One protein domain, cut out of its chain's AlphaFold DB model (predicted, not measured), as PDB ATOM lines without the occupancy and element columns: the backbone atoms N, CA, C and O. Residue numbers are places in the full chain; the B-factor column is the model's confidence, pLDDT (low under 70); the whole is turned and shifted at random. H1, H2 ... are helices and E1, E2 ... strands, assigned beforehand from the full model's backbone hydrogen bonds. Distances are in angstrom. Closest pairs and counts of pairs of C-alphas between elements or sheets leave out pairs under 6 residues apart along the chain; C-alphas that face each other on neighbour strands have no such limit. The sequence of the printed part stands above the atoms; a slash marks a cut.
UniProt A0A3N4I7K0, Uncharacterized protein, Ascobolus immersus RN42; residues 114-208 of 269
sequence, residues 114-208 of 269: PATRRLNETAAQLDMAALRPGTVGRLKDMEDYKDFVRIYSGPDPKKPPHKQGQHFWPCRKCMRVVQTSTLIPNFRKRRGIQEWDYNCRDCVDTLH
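AT A GLANCE: This is residues 114 to 208 of the 269 residues of an uncharacterized protein of Ascobolus immersus RN42 (UniProt A0A3N4I7K0). The long hairpin E3-E4 makes one end of this elongated domain, residues 189 to 194 sticking out; the small hairpin E1-E2 is in the middle, with H2 beside E1, and H1 makes the other end. The 95 printed residues run H1, H2, E1, E2, E3, E4: mixed class, under half in named elements, both sheets antiparallel. The whole is compact, radius of gyration of the C-alphas 14.3 A, spans 46 by 29 by 28 A.

IN THESE COORDINATES: From C-alpha 184 at (13.128, 50.150, 81.051), E3, residues 184 to 190, runs 18.7 A; E4, residues 193 to 199, runs 18.9 A. E1, residues 168 to 170, and E2, residues 177 to 179, each run 6.9 A. H2, residues 142 to 152, runs 15.3 A; H1, residues 114 to 125, runs 16.8 A from (34.282, 21.936, 91.306).

HOW THE PARTS SIT: In hairpin E3 and E4, 152 degrees between directions, find N 186 and O 197 within hydrogen-bond range, 2.8 A; in hairpin E1 and E2, 147 degrees, N 169 and O 178, 2.8 A. The closest C-alphas of H2 and E1, Tyr 145 and Pro 170, are 6.8 A apart. H1 and H2 are near each other; H1 and E1 are apart. Every O i to N i+4 pair is within range in H2, 7 of 8 in H1.

THE WHOLE: The printed part has no cut. Links H1 to H2 and H2 to E1 are long. The pLDDT is under 70 at residues 114 to 136 and 154 to 165.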
ATOM      1  N   PRO A 114      35.387  22.790  91.752       48.19
ATOM      2  CA  PRO A 114      34.282  21.936  91.306       48.19
ATOM      3  C   PRO A 114      33.006  22.702  90.917       48.19
ATOM      4  O   PRO A 114      32.303  22.283  89.997       48.19
ATOM      5  N   ALA A 115      32.719  23.849  91.543       47.59
ATOM      6  CA  ALA A 115      31.574  24.690  91.168       47.59
ATOM      7  C   ALA A 115      31.839  25.483  89.877       47.59
ATOM      8  O   ALA A 115      30.943  25.699  89.066       47.59
ATOM      9  N   THR A 116      33.091  25.890  89.668       49.84
ATOM     10  CA  THR A 116      33.508  26.660  88.491       49.84
ATOM     11  C   THR A 116      33.509  25.794  87.228       49.84
ATOM     12  O   THR A 116      33.145  26.276  86.162       49.84
ATOM     13  N   ARG A 117      33.827  24.497  87.355       50.88
ATOM     14  CA  ARG A 117      33.810  23.532  86.247       50.88
ATOM     15  C   ARG A 117      32.401  23.247  85.719       50.88
ATOM     16  O   ARG A 117      32.179  23.414  84.525       50.88
ATOM     17  N   ARG A 118      31.438  22.931  86.599       49.62
ATOM     18  CA  ARG A 118      30.034  22.715  86.189       49.62
ATOM     19  C   ARG A 118      29.448  23.939  85.491       49.62
ATOM     20  O   ARG A 118      28.682  23.789  84.552       49.62
ATOM     21  N   LEU A 119      29.849  25.140  85.909       50.91
ATOM     22  CA  LEU A 119      29.378  26.399  85.335       50.91
ATOM     23  C   LEU A 119      30.069  26.802  84.047       50.91
ATOM     24  O   LEU A 119      29.411  27.383  83.201       50.91
ATOM     25  N   ASN A 120      31.347  26.488  83.856       51.00
ATOM     26  CA  ASN A 120      31.963  26.639  82.541       51.00
ATOM     27  C   ASN A 120      31.334  25.661  81.542       51.00
ATOM     28  O   ASN A 120      31.176  26.016  80.385       51.00
ATOM     29  N   GLU A 121      30.892  24.484  81.993       52.16
ATOM     30  CA  GLU A 121      30.082  23.568  81.183       52.16
ATOM     31  C   GLU A 121      28.674  24.141  80.930       52.16
ATOM     32  O   GLU A 121      28.222  24.122  79.791       52.16
ATOM     33  N   THR A 122      28.005  24.747  81.924       51.06
ATOM     34  CA  THR A 122      26.677  25.373  81.714       51.06
ATOM     35  C   THR A 122      26.745  26.664  80.897       51.06
ATOM     36  O   THR A 122      25.832  26.931  80.135       51.06
ATOM     37  N   ALA A 123      27.808  27.459  81.022       50.09
ATOM     38  CA  ALA A 123      28.070  28.688  80.265       50.09
ATOM     39  C   ALA A 123      28.757  28.429  78.913       50.09
ATOM     40  O   ALA A 123      28.894  29.350  78.115       50.09
ATOM     41  N   ALA A 124      29.208  27.197  78.660       52.25
ATOM     42  CA  ALA A 124      29.533  26.706  77.324       52.25
ATOM     43  C   ALA A 124      28.297  26.088  76.646       52.25
ATOM     44  O   ALA A 124      28.157  26.189  75.435       52.25
ATOM     45  N   GLN A 125      27.381  25.478  77.413       48.81
ATOM     46  CA  GLN A 125      26.089  24.977  76.916       48.81
ATOM     47  C   GLN A 125      25.085  26.105  76.641       48.81
ATOM     48  O   GLN A 125      24.381  26.093  75.635       48.81
ATOM     49  N   LEU A 126      25.012  27.092  77.533       51.91
ATOM     50  CA  LEU A 126      24.453  28.408  77.267       51.91
ATOM     51  C   LEU A 126      25.551  29.146  76.530       51.91
ATOM     52  O   LEU A 126      26.394  29.734  77.186       51.91
ATOM     53  N   ASP A 127      25.594  29.059  75.208       48.56
ATOM     54  CA  ASP A 127      26.613  29.690  74.372       48.56
ATOM     55  C   ASP A 127      26.559  31.231  74.502       48.56
ATOM     56  O   ASP A 127      26.071  31.955  73.638       48.56
ATOM     57  N   MET A 128      26.997  31.749  75.654       50.91
ATOM     58  CA  MET A 128      26.932  33.157  76.041       50.91
ATOM     59  C   MET A 128      27.859  33.989  75.151       50.91
ATOM     60  O   MET A 128      27.637  35.185  74.990       50.91
ATOM     61  N   ALA A 129      28.860  33.341  74.541       42.78
ATOM     62  CA  ALA A 129      29.721  33.906  73.512       42.78
ATOM     63  C   ALA A 129      29.032  33.982  72.133       42.78
ATOM     64  O   ALA A 129      29.337  34.893  71.363       42.78
ATOM     65  N   ALA A 130      28.080  33.090  71.826       41.44
ATOM     66  CA  ALA A 130      27.258  33.156  70.613       41.44
ATOM     67  C   ALA A 130      25.951  33.944  70.770       41.44
ATOM     68  O   ALA A 130      25.214  34.093  69.787       41.44
ATOM     69  N   LEU A 131      25.655  34.497  71.953       47.53
ATOM     70  CA  LEU A 131      24.555  35.446  72.103       47.53
ATOM     71  C   LEU A 131      24.888  36.715  71.308       47.53
ATOM     72  O   LEU A 131      25.514  37.655  71.799       47.53
ATOM     73  N   ARG A 132      24.425  36.759  70.054       47.00
ATOM     74  CA  ARG A 132      24.317  38.005  69.294       47.00
ATOM     75  C   ARG A 132      23.560  39.020  70.161       47.00
ATOM     76  O   ARG A 132      22.616  38.627  70.852       47.00
ATOM     77  N   PRO A 133      23.912  40.317  70.127       43.53
ATOM     78  CA  PRO A 133      23.083  41.349  70.744       43.53
ATOM     79  C   PRO A 133      21.650  41.223  70.197       43.53
ATOM     80  O   PRO A 133      21.405  41.499  69.028       43.53
ATOM     81  N   GLY A 134      20.732  40.708  71.024       48.94
ATOM     82  CA  GLY A 134      19.344  40.413  70.650       48.94
ATOM     83  C   GLY A 134      18.888  38.960  70.848       48.94
ATOM     84  O   GLY A 134      17.695  38.740  71.036       48.94
ATOM     85  N   THR A 135      19.783  37.968  70.884       51.56
ATOM     86  CA  THR A 135      19.423  36.617  71.355       51.56
ATOM     87  C   THR A 135      19.518  36.598  72.872       51.56
ATOM     88  O   THR A 135      20.591  36.741  73.446       51.56
ATOM     89  N   VAL A 136      18.361  36.509  73.514       67.56
ATOM     90  CA  VAL A 136      18.179  36.564  74.963       67.56
ATOM     91  C   VAL A 136      18.067  35.120  75.446       67.56
ATOM     92  O   VAL A 136      17.105  34.434  75.099       67.56
ATOM     93  N   GLY A 137      19.052  34.631  76.204       82.25
ATOM     94  CA  GLY A 137      18.984  33.291  76.790       82.25
ATOM     95  C   GLY A 137      17.752  33.159  77.693       82.25
ATOM     96  O   GLY A 137      17.451  34.068  78.472       82.25
ATOM     97  N   ARG A 138      17.014  32.048  77.578       90.56
ATOM     98  CA  ARG A 138      15.877  31.729  78.453       90.56
ATOM     99  C   ARG A 138      16.291  30.628  79.425       90.56
ATOM    100  O   ARG A 138      16.719  29.562  78.997       90.56
ATOM    101  N   LEU A 139      16.159  30.907  80.714       91.25
ATOM    102  CA  LEU A 139      16.333  29.946  81.799       91.25
ATOM    103  C   LEU A 139      15.164  28.954  81.769       91.25
ATOM    104  O   LEU A 139      14.035  29.350  81.461       91.25
ATOM    105  N   LYS A 140      15.426  27.672  82.041       91.06
ATOM    106  CA  LYS A 140      14.408  26.623  81.880       91.06
ATOM    107  C   LYS A 140      13.412  26.642  83.028       91.06
ATOM    108  O   LYS A 140      12.212  26.497  82.801       91.06
ATOM    109  N   ASP A 141      13.906  26.861  84.241       93.06
ATOM    110  CA  ASP A 141      13.114  26.791  85.458       93.06
ATOM    111  C   ASP A 141      13.614  27.746  86.555       93.06
ATOM    112  O   ASP A 141      14.577  28.501  86.400       93.06
ATOM    113  N   MET A 142      12.895  27.757  87.678       92.44
ATOM    114  CA  MET A 142      13.201  28.618  88.819       92.44
ATOM    115  C   MET A 142      14.523  28.250  89.510       92.44
ATOM    116  O   MET A 142      15.092  29.093  90.207       92.44
ATOM    117  N   GLU A 143      15.016  27.024  89.339       93.06
ATOM    118  CA  GLU A 143      16.279  26.596  89.930       93.06
ATOM    119  C   GLU A 143      17.456  27.195  89.153       93.06
ATOM    120  O   GLU A 143      18.321  27.821  89.769       93.06
ATOM    121  N   ASP A 144      17.386  27.199  87.816       89.44
ATOM    122  CA  ASP A 144      18.316  27.934  86.947       89.44
ATOM    123  C   ASP A 144      18.373  29.431  87.309       89.44
ATOM    124  O   ASP A 144      19.440  30.051  87.326       89.44
ATOM    125  N   TYR A 145      17.223  30.038  87.634       91.31
ATOM    126  CA  TYR A 145      17.161  31.436  88.079       91.31
ATOM    127  C   TYR A 145      17.891  31.663  89.401       91.31
ATOM    128  O   TYR A 145      18.668  32.615  89.520       91.31
ATOM    129  N   LYS A 146      17.649  30.815  90.406       89.06
ATOM    130  CA  LYS A 146      18.325  30.939  91.704       89.06
ATOM    131  C   LYS A 146      19.825  30.749  91.551       89.06
ATOM    132  O   LYS A 146      20.585  31.504  92.156       89.06
ATOM    133  N   ASP A 147      20.241  29.787  90.735       88.44
ATOM    134  CA  ASP A 147      21.647  29.537  90.456       88.44
ATOM    135  C   ASP A 147      22.289  30.740  89.763       88.44
ATOM    136  O   ASP A 147      23.319  31.225  90.237       88.44
ATOM    137  N   PHE A 148      21.641  31.310  88.741       89.00
ATOM    138  CA  PHE A 148      22.109  32.533  88.088       89.00
ATOM    139  C   PHE A 148      22.284  33.679  89.096       89.00
ATOM    140  O   PHE A 148      23.354  34.284  89.172       89.00
ATOM    141  N   VAL A 149      21.263  33.973  89.908       86.81
ATOM    142  CA  VAL A 149      21.322  35.039  90.924       86.81
ATOM    143  C   VAL A 149      22.426  34.761  91.947       86.81
ATOM    144  O   VAL A 149      23.200  35.653  92.280       86.81
ATOM    145  N   ARG A 150      22.577  33.517  92.413       84.56
ATOM    146  CA  ARG A 150      23.630  33.144  93.370       84.56
ATOM    147  C   ARG A 150      25.034  33.407  92.816       84.56
ATOM    148  O   ARG A 150      25.916  33.811  93.568       84.56
ATOM    149  N   ILE A 151      25.245  33.178  91.522       81.62
ATOM    150  CA  ILE A 151      26.553  33.310  90.865       81.62
ATOM    151  C   ILE A 151      26.861  34.767  90.514       81.62
ATOM    152  O   ILE A 151      27.974  35.241  90.750       81.62
ATOM    153  N   TYR A 152      25.881  35.473  89.950       80.69
ATOM    154  CA  TYR A 152      26.078  36.794  89.350       80.69
ATOM    155  C   TYR A 152      25.619  37.956  90.233       80.69
ATOM    156  O   TYR A 152      25.942  39.099  89.930       80.69
ATOM    157  N   SER A 153      24.889  37.707  91.322       72.25
ATOM    158  CA  SER A 153      24.512  38.730  92.315       72.25
ATOM    159  C   SER A 153      25.365  38.672  93.588       72.25
ATOM    160  O   SER A 153      25.065  39.358  94.565       72.25
ATOM    161  N   GLY A 154      26.419  37.846  93.595       68.31
ATOM    162  CA  GLY A 154      27.388  37.778  94.686       68.31
ATOM    163  C   GLY A 154      28.200  39.076  94.859       68.31
ATOM    164  O   GLY A 154      28.215  39.917  93.964       68.31
ATOM    165  N   PRO A 155      28.895  39.242  96.002       53.00
ATOM    166  CA  PRO A 155      29.688  40.440  96.314       53.00
ATOM    167  C   PRO A 155      30.837  40.693  95.326       53.00
ATOM    168  O   PRO A 155      31.205  41.843  95.121       53.00
ATOM    169  N   ASP A 156      31.339  39.635  94.684       50.56
ATOM    170  CA  ASP A 156      32.234  39.690  93.529       50.56
ATOM    171  C   ASP A 156      31.542  38.964  92.369       50.56
ATOM    172  O   ASP A 156      31.750  37.757  92.185       50.56
ATOM    173  N   PRO A 157      30.656  39.639  91.616       55.69
ATOM    174  CA  PRO A 157      29.966  38.991  90.518       55.69
ATOM    175  C   PRO A 157      31.032  38.530  89.526       55.69
ATOM    176  O   PRO A 157      31.787  39.354  88.998       55.69
ATOM    177  N   LYS A 158      31.125  37.214  89.283       51.88
ATOM    178  CA  LYS A 158      31.935  36.686  88.179       51.88
ATOM    179  C   LYS A 158      31.356  37.319  86.922       51.88
ATOM    180  O   LYS A 158      30.303  36.895  86.462       51.88
ATOM    181  N   LYS A 159      31.963  38.405  86.433       51.47
ATOM    182  CA  LYS A 159      31.451  39.117  85.261       51.47
ATOM    183  C   LYS A 159      31.355  38.078  84.143       51.47
ATOM    184  O   LYS A 159      32.365  37.414  83.895       51.47
ATOM    185  N   PRO A 160      30.182  37.876  83.517       52.66
ATOM    186  CA  PRO A 160      30.136  37.040  82.331       52.66
ATOM    187  C   PRO A 160      31.188  37.588  81.352       52.66
ATOM    188  O   PRO A 160      31.362  38.810  81.287       52.66
ATOM    189  N   PRO A 161      31.958  36.721  80.677       42.97
ATOM    190  CA  PRO A 161      33.058  37.141  79.820       42.97
ATOM    191  C   PRO A 161      32.495  37.945  78.646       42.97
ATOM    192  O   PRO A 161      32.075  37.387  77.640       42.97
ATOM    193  N   HIS A 162      32.416  39.265  78.784       56.53
ATOM    194  CA  HIS A 162      31.939  40.134  77.721       56.53
ATOM    195  C   HIS A 162      32.546  41.534  77.823       56.53
ATOM    196  O   HIS A 162      33.041  41.952  78.874       56.53
ATOM    197  N   LYS A 163      32.541  42.241  76.688       52.19
ATOM    198  CA  LYS A 163      33.124  43.579  76.518       52.19
ATOM    199  C   LYS A 163      32.641  44.528  77.624       52.19
ATOM    200  O   LYS A 163      31.464  44.519  77.988       52.19
ATOM    201  N   GLN A 164      33.571  45.317  78.163       57.16
ATOM    202  CA  GLN A 164      33.364  46.256  79.271       57.16
ATOM    203  C   GLN A 164      32.029  47.019  79.128       57.16
ATOM    204  O   GLN A 164      31.803  47.677  78.118       57.16
ATOM    205  N   GLY A 165      31.147  46.911  80.130       63.28
ATOM    206  CA  GLY A 165      29.905  47.698  80.230       63.28
ATOM    207  C   GLY A 165      28.588  46.948  79.986       63.28
ATOM    208  O   GLY A 165      27.525  47.505  80.251       63.28
ATOM    209  N   GLN A 166      28.612  45.689  79.537       74.50
ATOM    210  CA  GLN A 166      27.387  44.893  79.396       74.50
ATOM    211  C   GLN A 166      27.127  44.062  80.657       74.50
ATOM    212  O   GLN A 166      27.834  43.099  80.942       74.50
ATOM    213  N   HIS A 167      26.095  44.439  81.412       83.00
ATOM    214  CA  HIS A 167      25.575  43.641  82.521       83.00
ATOM    215  C   HIS A 167      24.291  42.926  82.082       83.00
ATOM    216  O   HIS A 167      23.527  43.451  81.268       83.00
ATOM    217  N   PHE A 168      24.072  41.725  82.612       88.19
ATOM    218  CA  PHE A 168      22.927  40.875  82.298       88.19
ATOM    219  C   PHE A 168      22.142  40.569  83.572       88.19
ATOM    220  O   PHE A 168      22.739  40.330  84.621       88.19
ATOM    221  N   TRP A 169      20.816  40.544  83.464       89.88
ATOM    222  CA  TRP A 169      19.904  40.350  84.587       89.88
ATOM    223  C   TRP A 169      18.829  39.323  84.228       89.88
ATOM    224  O   TRP A 169      18.196  39.453  83.179       89.88
ATOM    225  N   PRO A 170      18.585  38.306  85.068       93.88
ATOM    226  CA  PRO A 170      17.519  37.354  84.827       93.88
ATOM    227  C   PRO A 170      16.184  37.967  85.267       93.88
ATOM    228  O   PRO A 170      16.057  38.490  86.374       93.88
ATOM    229  N   CYS A 171      15.161  37.892  84.422       93.81
ATOM    230  CA  CYS A 171      13.802  38.251  84.805       93.81
ATOM    231  C   CYS A 171      13.092  37.057  85.442       93.81
ATOM    232  O   CYS A 171      12.979  36.000  84.825       93.81
ATOM    233  N   ARG A 172      12.558  37.247  86.652       93.00
ATOM    234  CA  ARG A 172      11.859  36.197  87.402       93.00
ATOM    235  C   ARG A 172      10.554  35.751  86.740       93.00
ATOM    236  O   ARG A 172      10.197  34.585  86.838       93.00
ATOM    237  N   LYS A 173       9.827  36.663  86.089       94.50
ATOM    238  CA  LYS A 173       8.521  36.354  85.485       94.50
ATOM    239  C   LYS A 173       8.629  35.658  84.129       94.50
ATOM    240  O   LYS A 173       7.950  34.663  83.906       94.50
ATOM    241  N   CYS A 174       9.451  36.170  83.208       94.50
ATOM    242  CA  CYS A 174       9.575  35.590  81.861       94.50
ATOM    243  C   CYS A 174      10.766  34.634  81.695       94.50
ATOM    244  O   CYS A 174      10.902  34.015  80.635       94.50
ATOM    245  N   MET A 175      11.607  34.500  82.727       93.44
ATOM    246  CA  MET A 175      12.798  33.641  82.754       93.44
ATOM    247  C   MET A 175      13.851  34.005  81.701       93.44
ATOM    248  O   MET A 175      14.706  33.196  81.360       93.44
ATOM    249  N   ARG A 176      13.803  35.221  81.154       92.50
ATOM    250  CA  ARG A 176      14.760  35.708  80.154       92.50
ATOM    251  C   ARG A 176      15.916  36.459  80.806       92.50
ATOM    252  O   ARG A 176      15.695  37.243  81.726       92.50
ATOM    253  N   VAL A 177      17.130  36.253  80.301       91.06
ATOM    254  CA  VAL A 177      18.344  36.968  80.719       91.06
ATOM    255  C   VAL A 177      18.541  38.192  79.831       91.06
ATOM    256  O   VAL A 177      19.009  38.085  78.702       91.06
ATOM    257  N   VAL A 178      18.177  39.363  80.340       90.50
ATOM    258  CA  VAL A 178      18.144  40.626  79.591       90.50
ATOM    259  C   VAL A 178      19.387  41.474  79.855       90.50
ATOM    260  O   VAL A 178      19.936  41.467  80.953       90.50
ATOM    261  N   GLN A 179      19.840  42.228  78.853       89.56
ATOM    262  CA  GLN A 179      20.940  43.185  79.017       89.56
ATOM    263  C   GLN A 179      20.446  44.457  79.713       89.56
ATOM    264  O   GLN A 179      19.343  44.919  79.418       89.56
ATOM    265  N   THR A 180      21.266  45.083  80.562       87.44
ATOM    266  CA  THR A 180      20.903  46.343  81.249       87.44
ATOM    267  C   THR A 180      20.457  47.434  80.282       87.44
ATOM    268  O   THR A 180      19.491  48.131  80.560       87.44
ATOM    269  N   SER A 181      21.104  47.548  79.119       86.56
ATOM    270  CA  SER A 181      20.753  48.523  78.074       86.56
ATOM    271  C   SER A 181      19.350  48.329  77.490       86.56
ATOM    272  O   SER A 181      18.810  49.242  76.876       86.56
ATOM    273  N   THR A 182      18.761  47.143  77.658       88.19
ATOM    274  CA  THR A 182      17.408  46.821  77.181       88.19
ATOM    275  C   THR A 182      16.337  46.990  78.254       88.19
ATOM    276  O   THR A 182      15.153  46.845  77.951       88.19
ATOM    277  N   LEU A 183      16.733  47.279  79.496       89.81
ATOM    278  CA  LEU A 183      15.811  47.478  80.604       89.81
ATOM    279  C   LEU A 183      15.136  48.843  80.527       89.81
ATOM    280  O   LEU A 183      15.742  49.832  80.120       89.81
ATOM    281  N   ILE A 184      13.879  48.898  80.966       91.50
ATOM    282  CA  ILE A 184      13.128  50.150  81.051       91.50
ATOM    283  C   ILE A 184      13.378  50.739  82.445       91.50
ATOM    284  O   ILE A 184      12.961  50.114  83.424       91.50
ATOM    285  N   PRO A 185      14.048  51.896  82.580       90.44
ATOM    286  CA  PRO A 185      14.240  52.520  83.883       90.44
ATOM    287  C   PRO A 185      12.884  52.914  84.476       90.44
ATOM    288  O   PRO A 185      12.023  53.466  83.791       90.44
ATOM    289  N   ASN A 186      12.687  52.613  85.754       89.56
ATOM    290  CA  ASN A 186      11.471  52.898  86.498       89.56
ATOM    291  C   ASN A 186      11.831  53.719  87.737       89.56
ATOM    292  O   ASN A 186      12.397  53.212  88.705       89.56
ATOM    293  N   PHE A 187      11.525  55.010  87.685       86.44
ATOM    294  CA  PHE A 187      11.825  55.928  88.773       86.44
ATOM    295  C   PHE A 187      10.739  55.853  89.848       86.44
ATOM    296  O   PHE A 187       9.560  56.093  89.574       86.44
ATOM    297  N   ARG A 188      11.132  55.568  91.094       83.19
ATOM    298  CA  ARG A 188      10.222  55.594  92.245       83.19
ATOM    299  C   ARG A 188      10.775  56.479  93.350       83.19
ATOM    300  O   ARG A 188      11.896  56.313  93.816       83.19
ATOM    301  N   LYS A 189       9.940  57.402  93.828       83.62
ATOM    302  CA  LYS A 189      10.218  58.194  95.030       83.62
ATOM    303  C   LYS A 189       9.485  57.560  96.210       83.62
ATOM    304  O   LYS A 189       8.259  57.619  96.274       83.62
ATOM    305  N   ARG A 190      10.214  56.953  97.150       79.69
ATOM    306  CA  ARG A 190       9.646  56.378  98.383       79.69
ATOM    307  C   ARG A 190      10.233  57.082  99.597       79.69
ATOM    308  O   ARG A 190      11.438  57.083  99.798       79.69
ATOM    309  N   ARG A 191       9.367  57.682 100.426       85.31
ATOM    310  CA  ARG A 191       9.753  58.345 101.693       85.31
ATOM    311  C   ARG A 191      10.890  59.372 101.540       85.31
ATOM    312  O   ARG A 191      11.774  59.456 102.379       85.31
ATOM    313  N   GLY A 192      10.883  60.130 100.443       87.69
ATOM    314  CA  GLY A 192      11.917  61.130 100.157       87.69
ATOM    315  C   GLY A 192      13.213  60.576  99.556       87.69
ATOM    316  O   GLY A 192      14.017  61.369  99.077       87.69
ATOM    317  N   ILE A 193      13.387  59.254  99.493       81.88
ATOM    318  CA  ILE A 193      14.521  58.602  98.831       81.88
ATOM    319  C   ILE A 193      14.152  58.352  97.363       81.88
ATOM    320  O   ILE A 193      13.047  57.890  97.054       81.88
ATOM    321  N   GLN A 194      15.060  58.716  96.458       80.19
ATOM    322  CA  GLN A 194      14.951  58.400  95.036       80.19
ATOM    323  C   GLN A 194      15.553  57.012  94.797       80.19
ATOM    324  O   GLN A 194      16.740  56.807  95.037       80.19
ATOM    325  N   GLU A 195      14.732  56.066  94.346       84.19
ATOM    326  CA  GLU A 195      15.145  54.703  94.012       84.19
ATOM    327  C   GLU A 195      14.988  54.482  92.502       84.19
ATOM    328  O   GLU A 195      13.960  54.819  91.904       84.19
ATOM    329  N   TRP A 196      16.024  53.913  91.886       81.12
ATOM    330  CA  TRP A 196      16.002  53.478  90.493       81.12
ATOM    331  C   TRP A 196      15.724  51.977  90.452       81.12
ATOM    332  O   TRP A 196      16.596  51.170  90.774       81.12
ATOM    333  N   ASP A 197      14.506  51.618  90.058       89.38
ATOM    334  CA  ASP A 197      14.146  50.257  89.678       89.38
ATOM    335  C   ASP A 197      14.305  50.105  88.156       89.38
ATOM    336  O   ASP A 197      14.328  51.082  87.403       89.38
ATOM    337  N   TYR A 198      14.365  48.868  87.673       91.50
ATOM    338  CA  TYR A 198      14.338  48.577  86.241       91.50
ATOM    339  C   TYR A 198      13.220  47.587  85.947       91.50
ATOM    340  O   TYR A 198      13.026  46.641  86.698       91.50
ATOM    341  N   ASN A 199      12.495  47.761  84.849       93.88
ATOM    342  CA  ASN A 199      11.483  46.808  84.409       93.88
ATOM    343  C   ASN A 199      12.009  45.987  83.227       93.88
ATOM    344  O   ASN A 199      12.661  46.505  82.314       93.88
ATOM    345  N   CYS A 200      11.694  44.694  83.224       93.44
ATOM    346  CA  CYS A 200      11.943  43.824  82.087       93.44
ATOM    347  C   CYS A 200      11.106  44.293  80.891       93.44
ATOM    348  O   CYS A 200       9.884  44.386  80.993       93.44
ATOM    349  N   ARG A 201      11.739  44.532  79.740       92.12
ATOM    350  CA  ARG A 201      11.048  44.996  78.528       92.12
ATOM    351  C   ARG A 201       9.961  44.037  78.039       92.12
ATOM    352  O   ARG A 201       8.939  44.489  77.542       92.12
ATOM    353  N   ASP A 202      10.170  42.733  78.207       91.38
ATOM    354  CA  ASP A 202       9.289  41.710  77.636       91.38
ATOM    355  C   ASP A 202       8.022  41.449  78.460       91.38
ATOM    356  O   ASP A 202       7.000  41.058  77.909       91.38
ATOM    357  N   CYS A 203       8.077  41.610  79.785       94.31
ATOM    358  CA  CYS A 203       6.954  41.256  80.665       94.31
ATOM    359  C   CYS A 203       6.599  42.318  81.711       94.31
ATOM    360  O   CYS A 203       5.698  42.093  82.527       94.31
ATOM    361  N   VAL A 204       7.308  43.453  81.682       92.88
ATOM    362  CA  VAL A 204       7.136  44.630  82.551       92.88
ATOM    363  C   VAL A 204       7.356  44.327  84.042       92.88
ATOM    364  O   VAL A 204       7.055  45.140  84.907       92.88
ATOM    365  N   ASP A 205       7.916  43.159  84.362       93.62
ATOM    366  CA  ASP A 205       8.227  42.776  85.737       93.62
ATOM    367  C   ASP A 205       9.372  43.626  86.296       93.62
ATOM    368  O   ASP A 205      10.349  43.898  85.590       93.62
ATOM    369  N   THR A 206       9.255  44.044  87.555       90.62
ATOM    370  CA  THR A 206      10.261  44.890  88.203       90.62
ATOM    371  C   THR A 206      11.449  44.044  88.656       90.62
ATOM    372  O   THR A 206      11.333  43.150  89.492       90.62
ATOM    373  N   LEU A 207      12.618  44.352  88.109       87.81
ATOM    374  CA  LEU A 207      13.913  43.813  88.489       87.81
ATOM    375  C   LEU A 207      14.492  44.686  89.602       87.81
ATOM    376  O   LEU A 207      14.845  45.848  89.389       87.81
ATOM    377  N   HIS A 208      14.629  44.109  90.790       80.56
ATOM    378  CA  HIS A 208      15.282  44.774  91.913       80.56
ATOM    379  C   HIS A 208      16.801  44.716  91.756       80.56
ATOM    380  O   HIS A 208      17.480  43.865  92.331       80.56
TER     381      HIS A 208